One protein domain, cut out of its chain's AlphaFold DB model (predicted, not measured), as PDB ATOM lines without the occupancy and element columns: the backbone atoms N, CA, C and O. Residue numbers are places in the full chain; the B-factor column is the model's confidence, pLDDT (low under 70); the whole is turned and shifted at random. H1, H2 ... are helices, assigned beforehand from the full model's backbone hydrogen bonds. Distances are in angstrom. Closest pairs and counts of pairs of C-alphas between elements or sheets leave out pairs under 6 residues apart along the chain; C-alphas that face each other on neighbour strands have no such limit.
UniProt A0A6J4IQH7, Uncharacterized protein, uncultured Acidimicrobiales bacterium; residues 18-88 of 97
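AT A GLANCE: This is residues 18 to 88 of the 97 residues of an uncharacterized protein of uncultured Acidimicrobiales bacterium (UniProt A0A6J4IQH7). One long helix, H2, makes the long axis of this model, and a shorter helix, H1, is joined to its first end so that the two form a V-shaped hairpin. Near the other end of H2 the chain folds back into a small head of two short helices, H3 and H4, crossed at nearly a right angle. The printed part has 71 residues, with four named helices in the order H1, H2, H3, H4 and no named strand; the class is all helix. The whole is loose, with a radius of gyration of the C-alphas of 15.4 A and spans of 46 by 22 by 18 A.

HOW THE PARTS SIT: Begin with H2, residues 36 to 63, the longest helix. With its residues 38 to 49 alone it touches H1, residues 18 to 30; look at Ile 29 and Arg 39, whose C-alphas are the closest of the two, 4.7 A apart. They are a helical hairpin and run opposite ways at a tilt of 35.3 degrees, only just steep. Near the other end of H2 look for H3, residues 68 to 74, which is close to H2 but not clearly touching: the closest C-alphas, of Val 58 and Ile 71, are 7.5 A apart. H4, residues 79 to 86, is also close to H2 but not clearly touching, with the C-alphas of Arg 55 and Phe 86 closest at 6.3 A; their lines stand at 71 degrees, only just about perpendicular. H3 and H4 touch, about perpendicular at 87 degrees, and their closest C-alphas are those of Ala 72 and Glu 79, 5.0 A apart. H1 is apart from H3 and from H4. In H1, H2, H3 and H4 every O i to N i+4 pair is within hydrogen-bond range.

IN THESE COORDINATES: Find C-alpha 36 at (199.260, 124.031, 176.332); from there H2 runs 40.6 A to C-alpha 63 at (196.654, 157.154, 199.611). Go back to C-alpha 18 at (201.076, 134.474, 198.145), where H1 begins; it is 18.8 A long and ends at residue 30. After H2, H3 covers residues 68 to 74 over 9.9 A. H4 covers residues 79 to 86 over 10.5 A and ends at C-alpha 86, at (191.207, 150.920, 189.316).

THE WHOLE: The outline is only just a rod, and the two C-alphas farthest apart, those of Ser 33 and Gly 65, are 46.4 A from each other. Residues 32 to 37, of which 36 to 37 belong to H2, stand free. The links from H1 to H2, H2 to H3 and H3 to H4 are tight, and the printed part has no cut. The mean pLDDT of the printed part is 93.5, and residue 88 is the one printed residue under 70.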
ATOM      1  N   SER A  18     201.310 133.701 199.357       72.31
ATOM      2  CA  SER A  18     201.076 134.474 198.145       72.31
ATOM      3  C   SER A  18     202.211 134.391 197.103       72.31
ATOM      4  O   SER A  18     201.971 134.101 195.928       72.31
ATOM      5  N   ILE A  19     203.462 134.575 197.531       78.62
ATOM      6  CA  ILE A  19     204.661 134.497 196.679       78.62
ATOM      7  C   ILE A  19     204.917 133.048 196.255       78.62
ATOM      8  O   ILE A  19     205.256 132.785 195.097       78.62
ATOM      9  N   VAL A  20     204.703 132.101 197.171       84.06
ATOM     10  CA  VAL A  20     204.819 130.664 196.889       84.06
ATOM     11  C   VAL A  20     203.803 130.239 195.823       84.06
ATOM     12  O   VAL A  20     204.166 129.551 194.866       84.06
ATOM     13  N   GLY A  21     202.556 130.709 195.929       86.56
ATOM     14  CA  GLY A  21     201.495 130.460 194.953       86.56
ATOM     15  C   GLY A  21     201.824 131.001 193.558       86.56
ATOM     16  O   GLY A  21     201.717 130.269 192.573       86.56
ATOM     17  N   LEU A  22     202.305 132.245 193.459       90.50
ATOM     18  CA  LEU A  22     202.721 132.821 192.174       90.50
ATOM     19  C   LEU A  22     203.897 132.051 191.556       90.50
ATOM     20  O   LEU A  22     203.870 131.744 190.363       90.50
ATOM     21  N   ARG A  23     204.905 131.684 192.357       92.56
ATOM     22  CA  ARG A  23     206.051 130.884 191.890       92.56
ATOM     23  C   ARG A  23     205.595 129.534 191.334       92.56
ATOM     24  O   ARG A  23     206.086 129.107 190.291       92.56
ATOM     25  N   HIS A  24     204.632 128.885 191.984       94.31
ATOM     26  CA  HIS A  24     204.060 127.635 191.492       94.31
ATOM     27  C   HIS A  24     203.382 127.803 190.124       94.31
ATOM     28  O   HIS A  24     203.616 126.997 189.223       94.31
ATOM     29  N   LEU A  25     202.605 128.873 189.933       95.75
ATOM     30  CA  LEU A  25     201.975 129.173 188.645       95.75
ATOM     31  C   LEU A  25     203.016 129.425 187.548       95.75
ATOM     32  O   LEU A  25     202.886 128.890 186.451       95.75
ATOM     33  N   VAL A  26     204.084 130.169 187.846       95.75
ATOM     34  CA  VAL A  26     205.193 130.398 186.903       95.75
ATOM     35  C   VAL A  26     205.865 129.084 186.502       95.75
ATOM     36  O   VAL A  26     206.113 128.865 185.316       95.75
ATOM     37  N   ASN A  27     206.092 128.179 187.458       97.06
ATOM     38  CA  ASN A  27     206.652 126.861 187.168       97.06
ATOM     39  C   ASN A  27     205.751 126.065 186.212       97.06
ATOM     40  O   ASN A  27     206.251 125.500 185.243       97.06
ATOM     41  N   GLN A  28     204.429 126.079 186.420       96.25
ATOM     42  CA  GLN A  28     203.487 125.430 185.499       96.25
ATOM     43  C   GLN A  28     203.506 126.063 184.097       96.25
ATOM     44  O   GLN A  28     203.450 125.352 183.099       96.25
ATOM     45  N   ILE A  29     203.607 127.392 183.987       97.75
ATOM     46  CA  ILE A  29     203.675 128.087 182.688       97.75
ATOM     47  C   ILE A  29     204.927 127.669 181.906       97.75
ATOM     48  O   ILE A  29     204.870 127.536 180.679       97.75
ATOM     49  N   ALA A  30     206.050 127.461 182.594       96.94
ATOM     50  CA  ALA A  30     207.326 127.103 181.983       96.94
ATOM     51  C   ALA A  30     207.465 125.606 181.656       96.94
ATOM     52  O   ALA A  30     208.290 125.263 180.811       96.94
ATOM     53  N   ASP A  31     206.673 124.730 182.277       96.50
ATOM     54  CA  ASP A  31     206.797 123.276 182.140       96.50
ATOM     55  C   ASP A  31     206.301 122.772 180.764       96.50
ATOM     56  O   ASP A  31     205.098 122.806 180.484       96.50
ATOM     57  N   PRO A  32     207.194 122.280 179.878       95.38
ATOM     58  CA  PRO A  32     206.809 121.788 178.559       95.38
ATOM     59  C   PRO A  32     206.120 120.416 178.597       95.38
ATOM     60  O   PRO A  32     205.560 120.007 177.583       95.38
ATOM     61  N   SER A  33     206.161 119.703 179.730       97.56
ATOM     62  CA  SER A  33     205.462 118.427 179.905       97.56
ATOM     63  C   SER A  33     203.954 118.607 180.123       97.56
ATOM     64  O   SER A  33     203.179 117.678 179.888       97.56
ATOM     65  N   LEU A  34     203.519 119.814 180.508       96.50
ATOM     66  CA  LEU A  34     202.109 120.152 180.650       96.50
ATOM     67  C   LEU A  34     201.470 120.500 179.293       96.50
ATOM     68  O   LEU A  34     202.067 121.221 178.485       96.50
ATOM     69  N   PRO A  35     200.214 120.080 179.046       97.81
ATOM     70  CA  PRO A  35     199.468 120.506 177.867       97.81
ATOM     71  C   PRO A  35     199.351 122.033 177.781       97.81
ATOM     72  O   PRO A  35     199.146 122.706 178.794       97.81
ATOM     73  N   ALA A  36     199.375 122.586 176.562       97.62
ATOM     74  CA  ALA A  36     199.260 124.031 176.332       97.62
ATOM     75  C   ALA A  36     198.024 124.650 177.014       97.62
ATOM     76  O   ALA A  36     198.116 125.729 177.591       97.62
ATOM     77  N   ALA A  37     196.893 123.937 177.027       97.69
ATOM     78  CA  ALA A  37     195.683 124.369 177.729       97.69
ATOM     79  C   ALA A  37     195.894 124.540 179.249       97.69
ATOM     80  O   ALA A  37     195.428 125.520 179.823       97.69
ATOM     81  N   GLY A  38     196.642 123.636 179.893       97.00
ATOM     82  CA  GLY A  38     196.986 123.748 181.315       97.00
ATOM     83  C   GLY A  38     197.903 124.940 181.592       97.00
ATOM     84  O   GLY A  38     197.676 125.701 182.527       97.00
ATOM     85  N   ARG A  39     198.876 125.179 180.708       98.06
ATOM     86  CA  ARG A  39     199.780 126.339 180.789       98.06
ATOM     87  C   ARG A  39     199.039 127.667 180.584       98.06
ATOM     88  O   ARG A  39     199.340 128.653 181.258       98.06
ATOM     89  N   ILE A  40     198.025 127.693 179.713       97.56
ATOM     90  CA  ILE A  40     197.111 128.839 179.547       97.56
ATOM     91  C   ILE A  40     196.308 129.076 180.831       97.56
ATOM     92  O   ILE A  40     196.213 130.216 181.283       97.56
ATOM     93  N   ALA A  41     195.765 128.023 181.449       96.50
ATOM     94  CA  ALA A  41     195.037 128.146 182.711       96.50
ATOM     95  C   ALA A  41     195.928 128.719 183.829       96.50
ATOM     96  O   ALA A  41     195.524 129.667 184.503       96.50
ATOM     97  N   ALA A  42     197.166 128.225 183.957       96.81
ATOM     98  CA  ALA A  42     198.154 128.756 184.895       96.81
ATOM     99  C   ALA A  42     198.492 130.231 184.618       96.81
ATOM    100  O   ALA A  42     198.559 131.038 185.545       96.81
ATOM    101  N   THR A  43     198.626 130.613 183.342       97.25
ATOM    102  CA  THR A  43     198.852 132.010 182.929       97.25
ATOM    103  C   THR A  43     197.699 132.917 183.351       97.25
ATOM    104  O   THR A  43     197.925 133.994 183.901       97.25
ATOM    105  N   ASN A  44     196.455 132.486 183.133       96.69
ATOM    106  CA  ASN A  44     195.278 133.258 183.526       96.69
ATOM    107  C   ASN A  44     195.164 133.393 185.049       96.69
ATOM    108  O   ASN A  44     194.881 134.484 185.536       96.69
ATOM    109  N   ALA A  45     195.443 132.326 185.801       94.12
ATOM    110  CA  ALA A  45     195.477 132.383 187.259       94.12
ATOM    111  C   ALA A  45     196.553 133.361 187.763       94.12
ATOM    112  O   ALA A  45     196.267 134.199 188.619       94.12
ATOM    113  N   ALA A  46     197.759 133.322 187.182       95.00
ATOM    114  CA  ALA A  46     198.839 134.244 187.532       95.00
ATOM    115  C   ALA A  46     198.462 135.697 187.218       95.00
ATOM    116  O   ALA A  46     198.708 136.590 188.026       95.00
ATOM    117  N   ARG A  47     197.808 135.936 186.075       94.25
ATOM    118  CA  ARG A  47     197.305 137.259 185.698       94.25
ATOM    119  C   ARG A  47     196.285 137.791 186.700       94.25
ATOM    120  O   ARG A  47     196.422 138.930 187.127       94.25
ATOM    121  N   SER A  48     195.289 136.989 187.080       90.00
ATOM    122  CA  SER A  48     194.277 137.392 188.067       90.00
ATOM    123  C   SER A  48     194.899 137.710 189.423       90.00
ATOM    124  O   SER A  48     194.520 138.684 190.067       90.00
ATOM    125  N   TYR A  49     195.889 136.917 189.837       89.56
ATOM    126  CA  TYR A  49     196.625 137.157 191.070       89.56
ATOM    127  C   TYR A  49     197.397 138.486 191.028       89.56
ATOM    128  O   TYR A  49     197.252 139.323 191.919       89.56
ATOM    129  N   LEU A  50     198.162 138.722 189.956       91.69
ATOM    130  CA  LEU A  50     198.894 139.975 189.762       91.69
ATOM    131  C   LEU A  50     197.956 141.184 189.660       91.69
ATOM    132  O   LEU A  50     198.306 142.253 190.150       91.69
ATOM    133  N   GLU A  51     196.765 141.028 189.078       91.06
ATOM    134  CA  GLU A  51     195.754 142.088 189.019       91.06
ATOM    135  C   GLU A  51     195.296 142.515 190.419       91.06
ATOM    136  O   GLU A  51     195.191 143.711 190.692       91.06
ATOM    137  N   ALA A  52     195.057 141.553 191.314       88.06
ATOM    138  CA  ALA A  52     194.653 141.834 192.689       88.06
ATOM    139  C   ALA A  52     195.756 142.573 193.462       88.06
ATOM    140  O   ALA A  52     195.488 143.596 194.089       88.06
ATOM    141  N   VAL A  53     197.008 142.113 193.351       90.25
ATOM    142  CA  VAL A  53     198.168 142.794 193.955       90.25
ATOM    143  C   VAL A  53     198.307 144.213 193.407       90.25
ATOM    144  O   VAL A  53     198.450 145.170 194.163       90.25
ATOM    145  N   THR A  54     198.212 144.361 192.087       92.56
ATOM    146  CA  THR A  54     198.336 145.654 191.412       92.56
ATOM    147  C   THR A  54     197.249 146.629 191.859       92.56
ATOM    148  O   THR A  54     197.535 147.806 192.050       92.56
ATOM    149  N   ARG A  55     196.013 146.160 192.073       92.06
ATOM    150  CA  ARG A  55     194.915 146.988 192.589       92.06
ATOM    151  C   ARG A  55     195.221 147.541 193.981       92.06
ATOM    152  O   ARG A  55     195.053 148.740 194.181       92.06
ATOM    153  N   ASN A  56     195.714 146.704 194.895       90.88
ATOM    154  CA  ASN A  56     196.084 147.141 196.244       90.88
ATOM    155  C   ASN A  56     197.213 148.178 196.202       90.88
ATOM    156  O   ASN A  56     197.117 149.221 196.836       90.88
ATOM    157  N   LEU A  57     198.239 147.941 195.378       94.25
ATOM    158  CA  LEU A  57     199.346 148.885 195.208       94.25
ATOM    159  C   LEU A  57     198.894 150.215 194.594       94.25
ATOM    160  O   LEU A  57     199.380 151.272 194.983       94.25
ATOM    161  N   VAL A  58     197.953 150.184 193.646       94.81
ATOM    162  CA  VAL A  58     197.343 151.406 193.108       94.81
ATOM    163  C   VAL A  58     196.598 152.156 194.211       94.81
ATOM    164  O   VAL A  58     196.740 153.369 194.306       94.81
ATOM    165  N   GLU A  59     195.847 151.466 195.068       93.00
ATOM    166  CA  GLU A  59     195.159 152.088 196.203       93.00
ATOM    167  C   GLU A  59     196.139 152.701 197.219       93.00
ATOM    168  O   GLU A  59     195.953 153.844 197.639       93.00
ATOM    169  N   GLU A  60     197.204 151.984 197.579       94.56
ATOM    170  CA  GLU A  60     198.281 152.483 198.443       94.56
ATOM    171  C   GLU A  60     198.933 153.733 197.837       94.56
ATOM    172  O   GLU A  60     198.956 154.788 198.472       94.56
ATOM    173  N   ALA A  61     199.326 153.677 196.562       95.81
ATOM    174  CA  ALA A  61     199.901 154.817 195.853       95.81
ATOM    175  C   ALA A  61     198.940 156.019 195.811       95.81
ATOM    176  O   ALA A  61     199.375 157.169 195.919       95.81
ATOM    177  N   ARG A  62     197.625 155.779 195.681       94.88
ATOM    178  CA  ARG A  62     196.595 156.829 195.749       94.88
ATOM    179  C   ARG A  62     196.516 157.457 197.143       94.88
ATOM    180  O   ARG A  62     196.401 158.680 197.218       94.88
ATOM    181  N   LYS A  63     196.615 156.665 198.216       93.50
ATOM    182  CA  LYS A  63     196.654 157.154 199.611       93.50
ATOM    183  C   LYS A  63     197.921 157.957 199.909       93.50
ATOM    184  O   LYS A  63     197.855 158.937 200.642       93.50
ATOM    185  N   GLU A  64     199.042 157.597 199.292       96.50
ATOM    186  CA  GLU A  64     200.314 158.329 199.374       96.50
ATOM    187  C   GLU A  64     200.335 159.628 198.543       96.50
ATOM    188  O   GLU A  64     201.287 160.403 198.616       96.50
ATOM    189  N   GLY A  65     199.279 159.901 197.766       95.88
ATOM    190  CA  GLY A  65     199.121 161.138 196.993       95.88
ATOM    191  C   GLY A  65     199.520 161.038 195.518       95.88
ATOM    192  O   GLY A  65     199.491 162.048 194.813       95.88
ATOM    193  N   THR A  66     199.837 159.843 195.011       97.25
ATOM    194  CA  THR A  66     200.139 159.637 193.586       97.25
ATOM    195  C   THR A  66     198.912 159.969 192.738       97.25
ATOM    196  O   THR A  66     197.803 159.478 192.973       97.25
ATOM    197  N   THR A  67     199.087 160.821 191.731       96.38
ATOM    198  CA  THR A  67     197.992 161.244 190.849       96.38
ATOM    199  C   THR A  67     197.622 160.150 189.851       96.38
ATOM    200  O   THR A  67     198.449 159.329 189.461       96.38
ATOM    201  N   TRP A  68     196.379 160.163 189.369       95.31
ATOM    202  CA  TRP A  68     195.944 159.232 188.323       95.31
ATOM    203  C   TRP A  68     196.757 159.343 187.030       95.31
ATOM    204  O   TRP A  68     196.933 158.334 186.355       95.31
ATOM    205  N   LEU A  69     197.270 160.535 186.708       96.88
ATOM    206  CA  LEU A  69     198.149 160.750 185.561       96.88
ATOM    207  C   LEU A  69     199.485 160.016 185.740       96.88
ATOM    208  O   LEU A  69     199.879 159.259 184.863       96.88
ATOM    209  N   GLN A  70     200.119 160.143 186.910       97.25
ATOM    210  CA  GLN A  70     201.360 159.418 187.221       97.25
ATOM    211  C   GLN A  70     201.156 157.901 187.205       97.25
ATOM    212  O   GLN A  70     202.003 157.167 186.705       97.25
ATOM    213  N   ILE A  71     200.021 157.414 187.712       96.69
ATOM    214  CA  ILE A  71     199.695 155.986 187.623       96.69
ATOM    215  C   ILE A  71     199.518 155.590 186.151       96.69
ATOM    216  O   ILE A  71     200.051 154.573 185.725       96.69
ATOM    217  N   ALA A  72     198.834 156.397 185.340       96.31
ATOM    218  CA  ALA A  72     198.674 156.138 183.911       96.31
ATOM    219  C   ALA A  72     200.001 156.039 183.151       96.31
ATOM    220  O   ALA A  72     200.130 155.156 182.298       96.31
ATOM    221  N   ASP A  73     200.994 156.845 183.529       97.25
ATOM    222  CA  ASP A  73     202.353 156.750 182.994       97.25
ATOM    223  C   ASP A  73     203.000 155.390 183.319       97.25
ATOM    224  O   ASP A  73     203.590 154.769 182.432       97.25
ATOM    225  N   LEU A  74     202.822 154.860 184.540       96.19
ATOM    226  CA  LEU A  74     203.326 153.527 184.929       96.19
ATOM    227  C   LEU A  74     202.683 152.390 184.118       96.19
ATOM    228  O   LEU A  74     203.340 151.397 183.808       96.19
ATOM    229  N   PHE A  75     201.403 152.529 183.762       94.31
ATOM    230  CA  PHE A  75     200.676 151.555 182.937       94.31
ATOM    231  C   PHE A  75     200.803 151.811 181.430       94.31
ATOM    232  O   PHE A  75     200.219 151.056 180.646       94.31
ATOM    233  N   VAL A  76     201.529 152.857 181.018       96.25
ATOM    234  CA  VAL A  76     201.690 153.274 179.616       96.25
ATOM    235  C   VAL A  76     200.327 153.379 178.913       96.25
ATOM    236  O   VAL A  76     200.089 152.831 177.835       96.25
ATOM    237  N   THR A  77     199.368 154.033 179.571       95.12
ATOM    238  CA  THR A  77     197.990 154.173 179.079       95.12
ATOM    239  C   THR A  77     197.414 155.539 179.446       95.12
ATOM    240  O   THR A  77     198.098 156.384 180.008       95.12
ATOM    241  N   SER A  78     196.155 155.801 179.091       95.56
ATOM    242  CA  SER A  78     195.504 157.068 179.441       95.56
ATOM    243  C   SER A  78     195.007 157.077 180.888       95.56
ATOM    244  O   SER A  78     194.581 156.048 181.419       95.56
ATOM    245  N   GLU A  79     194.960 158.265 181.496       95.38
ATOM    246  CA  GLU A  79     194.364 158.478 182.823       95.38
ATOM    247  C   GLU A  79     192.944 157.906 182.913       95.38
ATOM    248  O   GLU A  79     192.592 157.236 183.883       95.38
ATOM    249  N   ARG A  80     192.142 158.100 181.857       94.12
ATOM    250  CA  ARG A  80     190.786 157.553 181.754       94.12
ATOM    251  C   ARG A  80     190.771 156.026 181.863       94.12
ATOM    252  O   ARG A  80     189.903 155.488 182.542       94.12
ATOM    253  N   ASN A  81     191.709 155.335 181.216       93.75
ATOM    254  CA  ASN A  81     191.765 153.872 181.227       93.75
ATOM    255  C   ASN A  81     192.159 153.325 182.602       93.75
ATOM    256  O   ASN A  81     191.560 152.358 183.067       93.75
ATOM    257  N   VAL A  82     193.136 153.948 183.270       94.06
ATOM    258  CA  VAL A  82     193.529 153.551 184.632       94.06
ATOM    259  C   VAL A  82     192.406 153.831 185.622       94.06
ATOM    260  O   VAL A  82     192.070 152.950 186.408       94.06
ATOM    261  N   LYS A  83     191.766 155.004 185.548       93.00
ATOM    262  CA  LYS A  83     190.596 155.326 186.377       93.00
ATOM    263  C   LYS A  83     189.450 154.342 186.159       93.00
ATOM    264  O   LYS A  83     188.878 153.872 187.129       93.00
ATOM    265  N   ALA A  84     189.143 153.973 184.919       92.06
ATOM    266  CA  ALA A  84     188.104 152.978 184.651       92.06
ATOM    267  C   ALA A  84     188.454 151.588 185.216       92.06
ATOM    268  O   ALA A  84     187.567 150.835 185.599       92.06
ATOM    269  N   ARG A  85     189.743 151.234 185.270       91.06
ATOM    270  CA  ARG A  85     190.201 149.919 185.740       91.06
ATOM    271  C   ARG A  85     190.348 149.829 187.262       91.06
ATOM    272  O   ARG A  85     190.051 148.782 187.839       91.06
ATOM    273  N   PHE A  86     190.810 150.902 187.901       91.88
ATOM    274  CA  PHE A  86     191.207 150.920 189.316       91.88
ATOM    275  C   PHE A  86     190.561 152.036 190.147       91.88
ATOM    276  O   PHE A  86     190.654 152.003 191.367       91.88
ATOM    277  N   GLY A  87     189.937 153.025 189.511       82.06
ATOM    278  CA  GLY A  87     189.304 154.168 190.177       82.06
ATOM    279  C   GLY A  87     187.889 153.905 190.686       82.06
ATOM    280  O   GLY A  87     187.384 154.715 191.453       82.06
ATOM    281  N   ASP A  88     187.277 152.779 190.311       67.19
ATOM    282  CA  ASP A  88     185.925 152.377 190.730       67.19
ATOM    283  C   ASP A  88     185.905 151.753 192.141       67.19
ATOM    284  O   ASP A  88     185.400 150.658 192.370       67.19
TER     285      ASP A  88